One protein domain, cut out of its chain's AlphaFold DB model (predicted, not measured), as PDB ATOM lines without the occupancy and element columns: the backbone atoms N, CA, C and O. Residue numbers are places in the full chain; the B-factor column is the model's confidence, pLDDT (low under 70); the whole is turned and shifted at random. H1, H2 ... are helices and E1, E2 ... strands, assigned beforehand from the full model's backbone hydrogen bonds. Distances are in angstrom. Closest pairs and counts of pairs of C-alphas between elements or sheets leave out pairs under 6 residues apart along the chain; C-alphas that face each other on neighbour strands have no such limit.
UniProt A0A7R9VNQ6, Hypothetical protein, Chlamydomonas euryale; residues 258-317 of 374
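What this domain is: This is residues 258 to 317 of the 374 residues of the protein "Hypothetical protein" of Chlamydomonas euryale (UniProt A0A7R9VNQ6). A small sheet of three strands has one helix, H1, slantwise over one face, while a second helix, H2, lies off the sheet at one end of the long axis and the last residues, 312 to 317, run to the other end. A long link, residues 288 to 301, joins H2 to E2, and its residues 290 to 291 pair with E2. The printed part has 60 residues, with E1, H1, H2, E2 and E3 along it; the sheet's order is E1, E3, E2, mixed, and the class is mixed, helices and strands. It is only just compact, close to loose, with a radius of gyration of the C-alphas of 12.1 A, and elongated, spanning 39 by 21 by 17 A.

How they stand to each other: E1, residues 258 to 261, is an edge strand, parallel to the inner strand E3, residues 307 to 311, at 38 degrees; N 259 and O 308 are 2.9 A apart, within hydrogen-bond range. H1, residues 263 to 272, is on the sheet at a height of 9.4 A, at 37 degrees to E3 on the local plane; its closest C-alphas to E3 are those of Arg 263 and Glu 311, 5.8 A apart. H2, residues 279 to 287, is not on the sheet and is apart from H1. E2, residues 302 to 304, the other edge strand, forms a hairpin with E3, antiparallel at 159 degrees, with N 309 and O 302 2.8 A apart. In H1 and H2 every O i to N i+4 pair is within hydrogen-bond range.

Where its parts are: E1 begins at C-alpha 258, (16.015, 18.682, 11.597). H1 is 14.3 A long, H2 12.6 A, and E3 13.1 A, ending at C-alpha 311, (17.117, 27.569, 17.096). E1 measures 9.6 A and E2 6.6 A.

The domain as a whole: The C-alphas farthest apart, of His 279 and Lys 316, are 39.5 A apart. The printed part has no cut. The model's pLDDT is under 70 at residues 294 to 299 and 314 to 317.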
ATOM      1  N   ILE A 258      15.621  17.541  10.764       85.75
ATOM      2  CA  ILE A 258      16.015  18.682  11.597       85.75
ATOM      3  C   ILE A 258      16.341  19.858  10.669       85.75
ATOM      4  O   ILE A 258      16.992  19.679   9.639       85.75
ATOM      5  N   VAL A 259      15.851  21.048  11.007       89.44
ATOM      6  CA  VAL A 259      16.160  22.302  10.311       89.44
ATOM      7  C   VAL A 259      16.640  23.307  11.348       89.44
ATOM      8  O   VAL A 259      15.893  23.675  12.255       89.44
ATOM      9  N   GLU A 260      17.888  23.742  11.212       89.25
ATOM     10  CA  GLU A 260      18.448  24.840  11.996       89.25
ATOM     11  C   GLU A 260      17.915  26.165  11.444       89.25
ATOM     12  O   GLU A 260      17.913  26.395  10.234       89.25
ATOM     13  N   VAL A 261      17.394  27.010  12.332       90.56
ATOM     14  CA  VAL A 261      16.687  28.246  11.979       90.56
ATOM     15  C   VAL A 261      17.189  29.380  12.863       90.56
ATOM     16  O   VAL A 261      17.368  29.200  14.070       90.56
ATOM     17  N   SER A 262      17.405  30.570  12.296       88.50
ATOM     18  CA  SER A 262      17.883  31.704  13.089       88.50
ATOM     19  C   SER A 262      16.842  32.143  14.125       88.50
ATOM     20  O   SER A 262      15.633  31.992  13.940       88.50
ATOM     21  N   ARG A 263      17.289  32.781  15.213       86.75
ATOM     22  CA  ARG A 263      16.396  33.306  16.263       86.75
ATOM     23  C   ARG A 263      15.272  34.210  15.733       86.75
ATOM     24  O   ARG A 263      14.170  34.209  16.278       86.75
ATOM     25  N   ALA A 264      15.545  34.996  14.689       86.25
ATOM     26  CA  ALA A 264      14.560  35.888  14.079       86.25
ATOM     27  C   ALA A 264      13.486  35.103  13.308       86.25
ATOM     28  O   ALA A 264      12.295  35.362  13.465       86.25
ATOM     29  N   GLU A 265      13.897  34.100  12.536       89.00
ATOM     30  CA  GLU A 265      12.991  33.212  11.806       89.00
ATOM     31  C   GLU A 265      12.195  32.309  12.764       89.00
ATOM     32  O   GLU A 265      10.988  32.169  12.595       89.00
ATOM     33  N   MET A 266      12.805  31.793  13.839       88.81
ATOM     34  CA  MET A 266      12.093  31.072  14.906       88.81
ATOM     35  C   MET A 266      11.020  31.945  15.568       88.81
ATOM     36  O   MET A 266       9.921  31.463  15.848       88.81
ATOM     37  N   ALA A 267      11.289  33.238  15.786       86.44
ATOM     38  CA  ALA A 267      10.289  34.177  16.289       86.44
ATOM     39  C   ALA A 267       9.154  34.421  15.275       86.44
ATOM     40  O   ALA A 267       7.989  34.470  15.674       86.44
ATOM     41  N   LEU A 268       9.465  34.502  13.974       89.56
ATOM     42  CA  LEU A 268       8.461  34.608  12.909       89.56
ATOM     43  C   LEU A 268       7.574  33.357  12.844       89.56
ATOM     44  O   LEU A 268       6.351  33.497  12.892       89.56
ATOM     45  N   ILE A 269       8.157  32.153  12.849       89.12
ATOM     46  CA  ILE A 269       7.414  30.884  12.888       89.12
ATOM     47  C   ILE A 269       6.519  30.834  14.138       89.12
ATOM     48  O   ILE A 269       5.318  30.595  14.021       89.12
ATOM     49  N   ARG A 270       7.052  31.154  15.329       85.88
ATOM     50  CA  ARG A 270       6.272  31.211  16.584       85.88
ATOM     51  C   ARG A 270       5.129  32.238  16.537       85.88
ATOM     52  O   ARG A 270       4.097  31.999  17.157       85.88
ATOM     53  N   SER A 271       5.284  33.352  15.815       89.31
ATOM     54  CA  SER A 271       4.240  34.382  15.664       89.31
ATOM     55  C   SER A 271       3.169  34.051  14.616       89.31
ATOM     56  O   SER A 271       2.031  34.493  14.755       89.31
ATOM     57  N   ALA A 272       3.511  33.248  13.603       87.31
ATOM     58  CA  ALA A 272       2.579  32.761  12.587       87.31
ATOM     59  C   ALA A 272       1.679  31.619  13.098       87.31
ATOM     60  O   ALA A 272       0.617  31.362  12.527       87.31
ATOM     61  N   LEU A 273       2.079  30.928  14.173       87.44
ATOM     62  CA  LEU A 273       1.292  29.848  14.761       87.44
ATOM     63  C   LEU A 273       0.104  30.354  15.608       87.44
ATOM     64  O   LEU A 273       0.211  31.368  16.304       87.44
ATOM     65  N   PRO A 274      -1.035  29.628  15.624       81.38
ATOM     66  CA  PRO A 274      -2.173  29.958  16.478       81.38
ATOM     67  C   PRO A 274      -1.791  30.030  17.963       81.38
ATOM     68  O   PRO A 274      -1.148  29.133  18.501       81.38
ATOM     69  N   SER A 275      -2.238  31.077  18.662       79.88
ATOM     70  CA  SER A 275      -1.879  31.287  20.071       79.88
ATOM     71  C   SER A 275      -2.360  30.143  20.977       79.88
ATOM     72  O   SER A 275      -3.553  30.038  21.280       79.88
ATOM     73  N   ARG A 276      -1.408  29.347  21.483       76.81
ATOM     74  CA  ARG A 276      -1.592  28.217  22.419       76.81
ATOM     75  C   ARG A 276      -2.412  28.557  23.672       76.81
ATOM     76  O   ARG A 276      -3.093  27.697  24.221       76.81
ATOM     77  N   ARG A 277      -2.409  29.827  24.099       83.31
ATOM     78  CA  ARG A 277      -3.213  30.332  25.231       83.31
ATOM     79  C   ARG A 277      -4.722  30.406  24.954       83.31
ATOM     80  O   ARG A 277      -5.490  30.546  25.899       83.31
ATOM     81  N   LYS A 278      -5.170  30.343  23.694       87.62
ATOM     82  CA  LYS A 278      -6.595  30.406  23.325       87.62
ATOM     83  C   LYS A 278      -7.120  29.010  22.984       87.62
ATOM     84  O   LYS A 278      -6.472  28.271  22.249       87.62
ATOM     85  N   HIS A 279      -8.343  28.686  23.412       78.56
ATOM     86  CA  HIS A 279      -8.984  27.381  23.167       78.56
ATOM     87  C   HIS A 279      -8.989  26.964  21.679       78.56
ATOM     88  O   HIS A 279      -8.648  25.832  21.341       78.56
ATOM     89  N   LYS A 280      -9.289  27.905  20.767       83.69
ATOM     90  CA  LYS A 280      -9.216  27.672  19.310       83.69
ATOM     91  C   LYS A 280      -7.786  27.395  18.817       83.69
ATOM     92  O   LYS A 280      -7.621  26.634  17.873       83.69
ATOM     93  N   GLY A 281      -6.771  27.983  19.456       81.75
ATOM     94  CA  GLY A 281      -5.359  27.743  19.151       81.75
ATOM     95  C   GLY A 281      -4.920  26.341  19.559       81.75
ATOM     96  O   GLY A 281      -4.405  25.617  18.717       81.75
ATOM     97  N   LYS A 282      -5.235  25.907  20.789       84.25
ATOM     98  CA  LYS A 282      -4.934  24.547  21.276       84.25
ATOM     99  C   LYS A 282      -5.506  23.453  20.356       84.25
ATOM    100  O   LYS A 282      -4.792  22.525  19.995       84.25
ATOM    101  N   LYS A 283      -6.760  23.598  19.906       86.19
ATOM    102  CA  LYS A 283      -7.400  22.638  18.982       86.19
ATOM    103  C   LYS A 283      -6.778  22.639  17.572       86.19
ATOM    104  O   LYS A 283      -6.829  21.628  16.878       86.19
ATOM    105  N   MET A 284      -6.194  23.760  17.138       82.50
ATOM    106  CA  MET A 284      -5.429  23.840  15.885       82.50
ATOM    107  C   MET A 284      -4.024  23.237  16.037       82.50
ATOM    108  O   MET A 284      -3.579  22.548  15.130       82.50
ATOM    109  N   GLU A 285      -3.356  23.458  17.173       83.81
ATOM    110  CA  GLU A 285      -2.037  22.890  17.509       83.81
ATOM    111  C   GLU A 285      -2.076  21.353  17.460       83.81
ATOM    112  O   GLU A 285      -1.276  20.730  16.763       83.81
ATOM    113  N   GLU A 286      -3.091  20.760  18.099       84.81
ATOM    114  CA  GLU A 286      -3.370  19.320  18.087       84.81
ATOM    115  C   GLU A 286      -3.671  18.791  16.672       84.81
ATOM    116  O   GLU A 286      -3.057  17.822  16.229       84.81
ATOM    117  N   ARG A 287      -4.547  19.471  15.915       87.06
ATOM    118  CA  ARG A 287      -4.903  19.083  14.536       87.06
ATOM    119  C   ARG A 287      -3.731  19.173  13.550       87.06
ATOM    120  O   ARG A 287      -3.714  18.436  12.570       87.06
ATOM    121  N   LEU A 288      -2.786  20.083  13.778       82.19
ATOM    122  CA  LEU A 288      -1.608  20.290  12.927       82.19
ATOM    123  C   LEU A 288      -0.386  19.476  13.383       82.19
ATOM    124  O   LEU A 288       0.669  19.577  12.761       82.19
ATOM    125  N   GLY A 289      -0.499  18.683  14.457       84.19
ATOM    126  CA  GLY A 289       0.621  17.907  14.993       84.19
ATOM    127  C   GLY A 289       1.793  18.784  15.442       84.19
ATOM    128  O   GLY A 289       2.951  18.390  15.300       84.19
ATOM    129  N   ILE A 290       1.502  19.992  15.932       83.44
ATOM    130  CA  ILE A 290       2.516  20.916  16.437       83.44
ATOM    131  C   ILE A 290       2.848  20.514  17.874       83.44
ATOM    132  O   ILE A 290       1.957  20.393  18.716       83.44
ATOM    133  N   ARG A 291       4.133  20.319  18.172       82.25
ATOM    134  CA  ARG A 291       4.616  20.040  19.528       82.25
ATOM    135  C   ARG A 291       5.638  21.096  19.922       82.25
ATOM    136  O   ARG A 291       6.733  21.164  19.367       82.25
ATOM    137  N   SER A 292       5.249  21.929  20.887       76.12
ATOM    138  CA  SER A 292       6.134  22.856  21.595       76.12
ATOM    139  C   SER A 292       6.390  22.320  23.009       76.12
ATOM    140  O   SER A 292       5.623  22.573  23.947       76.12
ATOM    141  N   GLY A 293       7.446  21.517  23.135       71.94
ATOM    142  CA  GLY A 293       7.910  20.930  24.390       71.94
ATOM    143  C   GLY A 293       9.419  21.133  24.553       71.94
ATOM    144  O   GLY A 293      10.121  21.214  23.546       71.94
ATOM    145  N   PRO A 294       9.925  21.238  25.793       66.31
ATOM    146  CA  PRO A 294      11.354  21.170  26.042       66.31
ATOM    147  C   PRO A 294      11.809  19.721  25.831       66.31
ATOM    148  O   PRO A 294      11.698  18.897  26.735       66.31
ATOM    149  N   ASP A 295      12.297  19.410  24.631       65.38
ATOM    150  CA  ASP A 295      13.057  18.177  24.412       65.38
ATOM    151  C   ASP A 295      14.327  18.230  25.275       65.38
ATOM    152  O   ASP A 295      14.940  19.297  25.394       65.38
ATOM    153  N   GLU A 296      14.748  17.097  25.843       63.84
ATOM    154  CA  GLU A 296      15.847  17.034  26.828       63.84
ATOM    155  C   GLU A 296      17.174  17.628  26.311       63.84
ATOM    156  O   GLU A 296      17.958  18.176  27.084       63.84
ATOM    157  N   GLU A 297      17.393  17.618  24.992       63.47
ATOM    158  CA  GLU A 297      18.559  18.224  24.338       63.47
ATOM    159  C   GLU A 297      18.356  19.707  23.952       63.47
ATOM    160  O   GLU A 297      19.323  20.469  23.842       63.47
ATOM    161  N   HIS A 298      17.115  20.149  23.709       67.25
ATOM    162  CA  HIS A 298      16.806  21.429  23.059       67.25
ATOM    163  C   HIS A 298      15.551  22.110  23.641       67.25
ATOM    164  O   HIS A 298      14.449  21.997  23.105       67.25
ATOM    165  N   GLN A 299      15.758  22.948  24.661       67.00
ATOM    166  CA  GLN A 299      14.719  23.736  25.358       67.00
ATOM    167  C   GLN A 299      13.834  24.643  24.467       67.00
ATOM    168  O   GLN A 299      12.793  25.104  24.926       67.00
ATOM    169  N   ASP A 300      14.230  24.908  23.216       76.69
ATOM    170  CA  ASP A 300      13.548  25.816  22.279       76.69
ATOM    171  C   ASP A 300      13.111  25.142  20.958       76.69
ATOM    172  O   ASP A 300      12.715  25.833  20.011       76.69
ATOM    173  N   ALA A 301      13.157  23.807  20.876       83.31
ATOM    174  CA  ALA A 301      12.723  23.082  19.683       83.31
ATOM    175  C   ALA A 301      11.216  23.256  19.405       83.31
ATOM    176  O   ALA A 301      10.381  23.290  20.309       83.31
ATOM    177  N   LEU A 302      10.865  23.347  18.122       88.06
ATOM    178  CA  LEU A 302       9.485  23.394  17.647       88.06
ATOM    179  C   LEU A 302       9.292  22.313  16.585       88.06
ATOM    180  O   LEU A 302       9.850  22.409  15.494       88.06
ATOM    181  N   GLN A 303       8.481  21.300  16.880       88.88
ATOM    182  CA  GLN A 303       8.116  20.284  15.897       88.88
ATOM    183  C   GLN A 303       6.785  20.645  15.229       88.88
ATOM    184  O   GLN A 303       5.808  20.960  15.908       88.88
ATOM    185  N   VAL A 304       6.744  20.573  13.898       87.25
ATOM    186  CA  VAL A 304       5.533  20.735  13.082       87.25
ATOM    187  C   VAL A 304       5.425  19.513  12.170       87.25
ATOM    188  O   VAL A 304       6.151  19.390  11.182       87.25
ATOM    189  N   GLY A 305       4.560  18.564  12.534       86.19
ATOM    190  CA  GLY A 305       4.482  17.271  11.850       86.19
ATOM    191  C   GLY A 305       5.806  16.502  11.943       86.19
ATOM    192  O   GLY A 305       6.265  16.178  13.036       86.19
ATOM    193  N   GLN A 306       6.435  16.209  10.802       86.44
ATOM    194  CA  GLN A 306       7.715  15.484  10.750       86.44
ATOM    195  C   GLN A 306       8.971  16.377  10.800       86.44
ATOM    196  O   GLN A 306      10.080  15.850  10.896       86.44
ATOM    197  N   VAL A 307       8.828  17.707  10.738       87.19
ATOM    198  CA  VAL A 307       9.969  18.640  10.736       87.19
ATOM    199  C   VAL A 307      10.203  19.188  12.142       87.19
ATOM    200  O   VAL A 307       9.283  19.730  12.757       87.19
ATOM    201  N   LYS A 308      11.439  19.074  12.639       88.56
ATOM    202  CA  LYS A 308      11.896  19.662  13.905       88.56
ATOM    203  C   LYS A 308      12.739  20.901  13.609       88.56
ATOM    204  O   LYS A 308      13.834  20.794  13.063       88.56
ATOM    205  N   TYR A 309      12.226  22.068  13.975       89.12
ATOM    206  CA  TYR A 309      12.954  23.330  13.906       89.12
ATOM    207  C   TYR A 309      13.727  23.545  15.207       89.12
ATOM    208  O   TYR A 309      13.145  23.489  16.294       89.12
ATOM    209  N   VAL A 310      15.030  23.781  15.096       88.38
ATOM    210  CA  VAL A 310      15.928  24.041  16.230       88.38
ATOM    211  C   VAL A 310      16.512  25.440  16.059       88.38
ATOM    212  O   VAL A 310      16.965  25.795  14.973       88.38
ATOM    213  N   GLU A 311      16.478  26.251  17.119       86.75
ATOM    214  CA  GLU A 311      17.117  27.569  17.096       86.75
ATOM    215  C   GLU A 311      18.635  27.400  16.988       86.75
ATOM    216  O   GLU A 311      19.257  26.790  17.862       86.75
ATOM    217  N   ASP A 312      19.232  27.959  15.934       81.94
ATOM    218  CA  ASP A 312      20.677  27.934  15.742       81.94
ATOM    219  C   ASP A 312      21.373  28.786  16.818       81.94
ATOM    220  O   ASP A 312      21.438  30.020  16.756       81.94
ATOM    221  N   LYS A 313      21.912  28.102  17.834       70.69
ATOM    222  CA  LYS A 313      22.693  28.706  18.921       70.69
ATOM    223  C   LYS A 313      24.137  29.026  18.508       70.69
ATOM    224  O   LYS A 313      24.890  29.557  19.328       70.69
ATOM    225  N   SER A 314      24.544  28.787  17.256       63.00
ATOM    226  CA  SER A 314      25.872  29.114  16.720       63.00
ATOM    227  C   SER A 314      26.040  30.621  16.425       63.00
ATOM    228  O   SER A 314      26.444  31.069  15.354       63.00
ATOM    229  N   GLY A 315      25.831  31.458  17.452       56.50
ATOM    230  CA  GLY A 315      25.871  32.932  17.416       56.50
ATOM    231  C   GLY A 315      27.203  33.597  17.005       56.50
ATOM    232  O   GLY A 315      27.378  34.801  17.210       56.50
ATOM    233  N   LYS A 316      28.136  32.857  16.394       54.00
ATOM    234  CA  LYS A 316      29.413  33.334  15.843       54.00
ATOM    235  C   LYS A 316      29.230  34.409  14.758       54.00
ATOM    236  O   LYS A 316      30.084  35.286  14.645       54.00
ATOM    237  N   GLN A 317      28.124  34.408  14.004       52.72
ATOM    238  CA  GLN A 317      27.832  35.488  13.043       52.72
ATOM    239  C   GLN A 317      27.264  36.756  13.710       52.72
ATOM    240  O   GLN A 317      27.672  37.869  13.368       52.72
TER     241      GLN A 317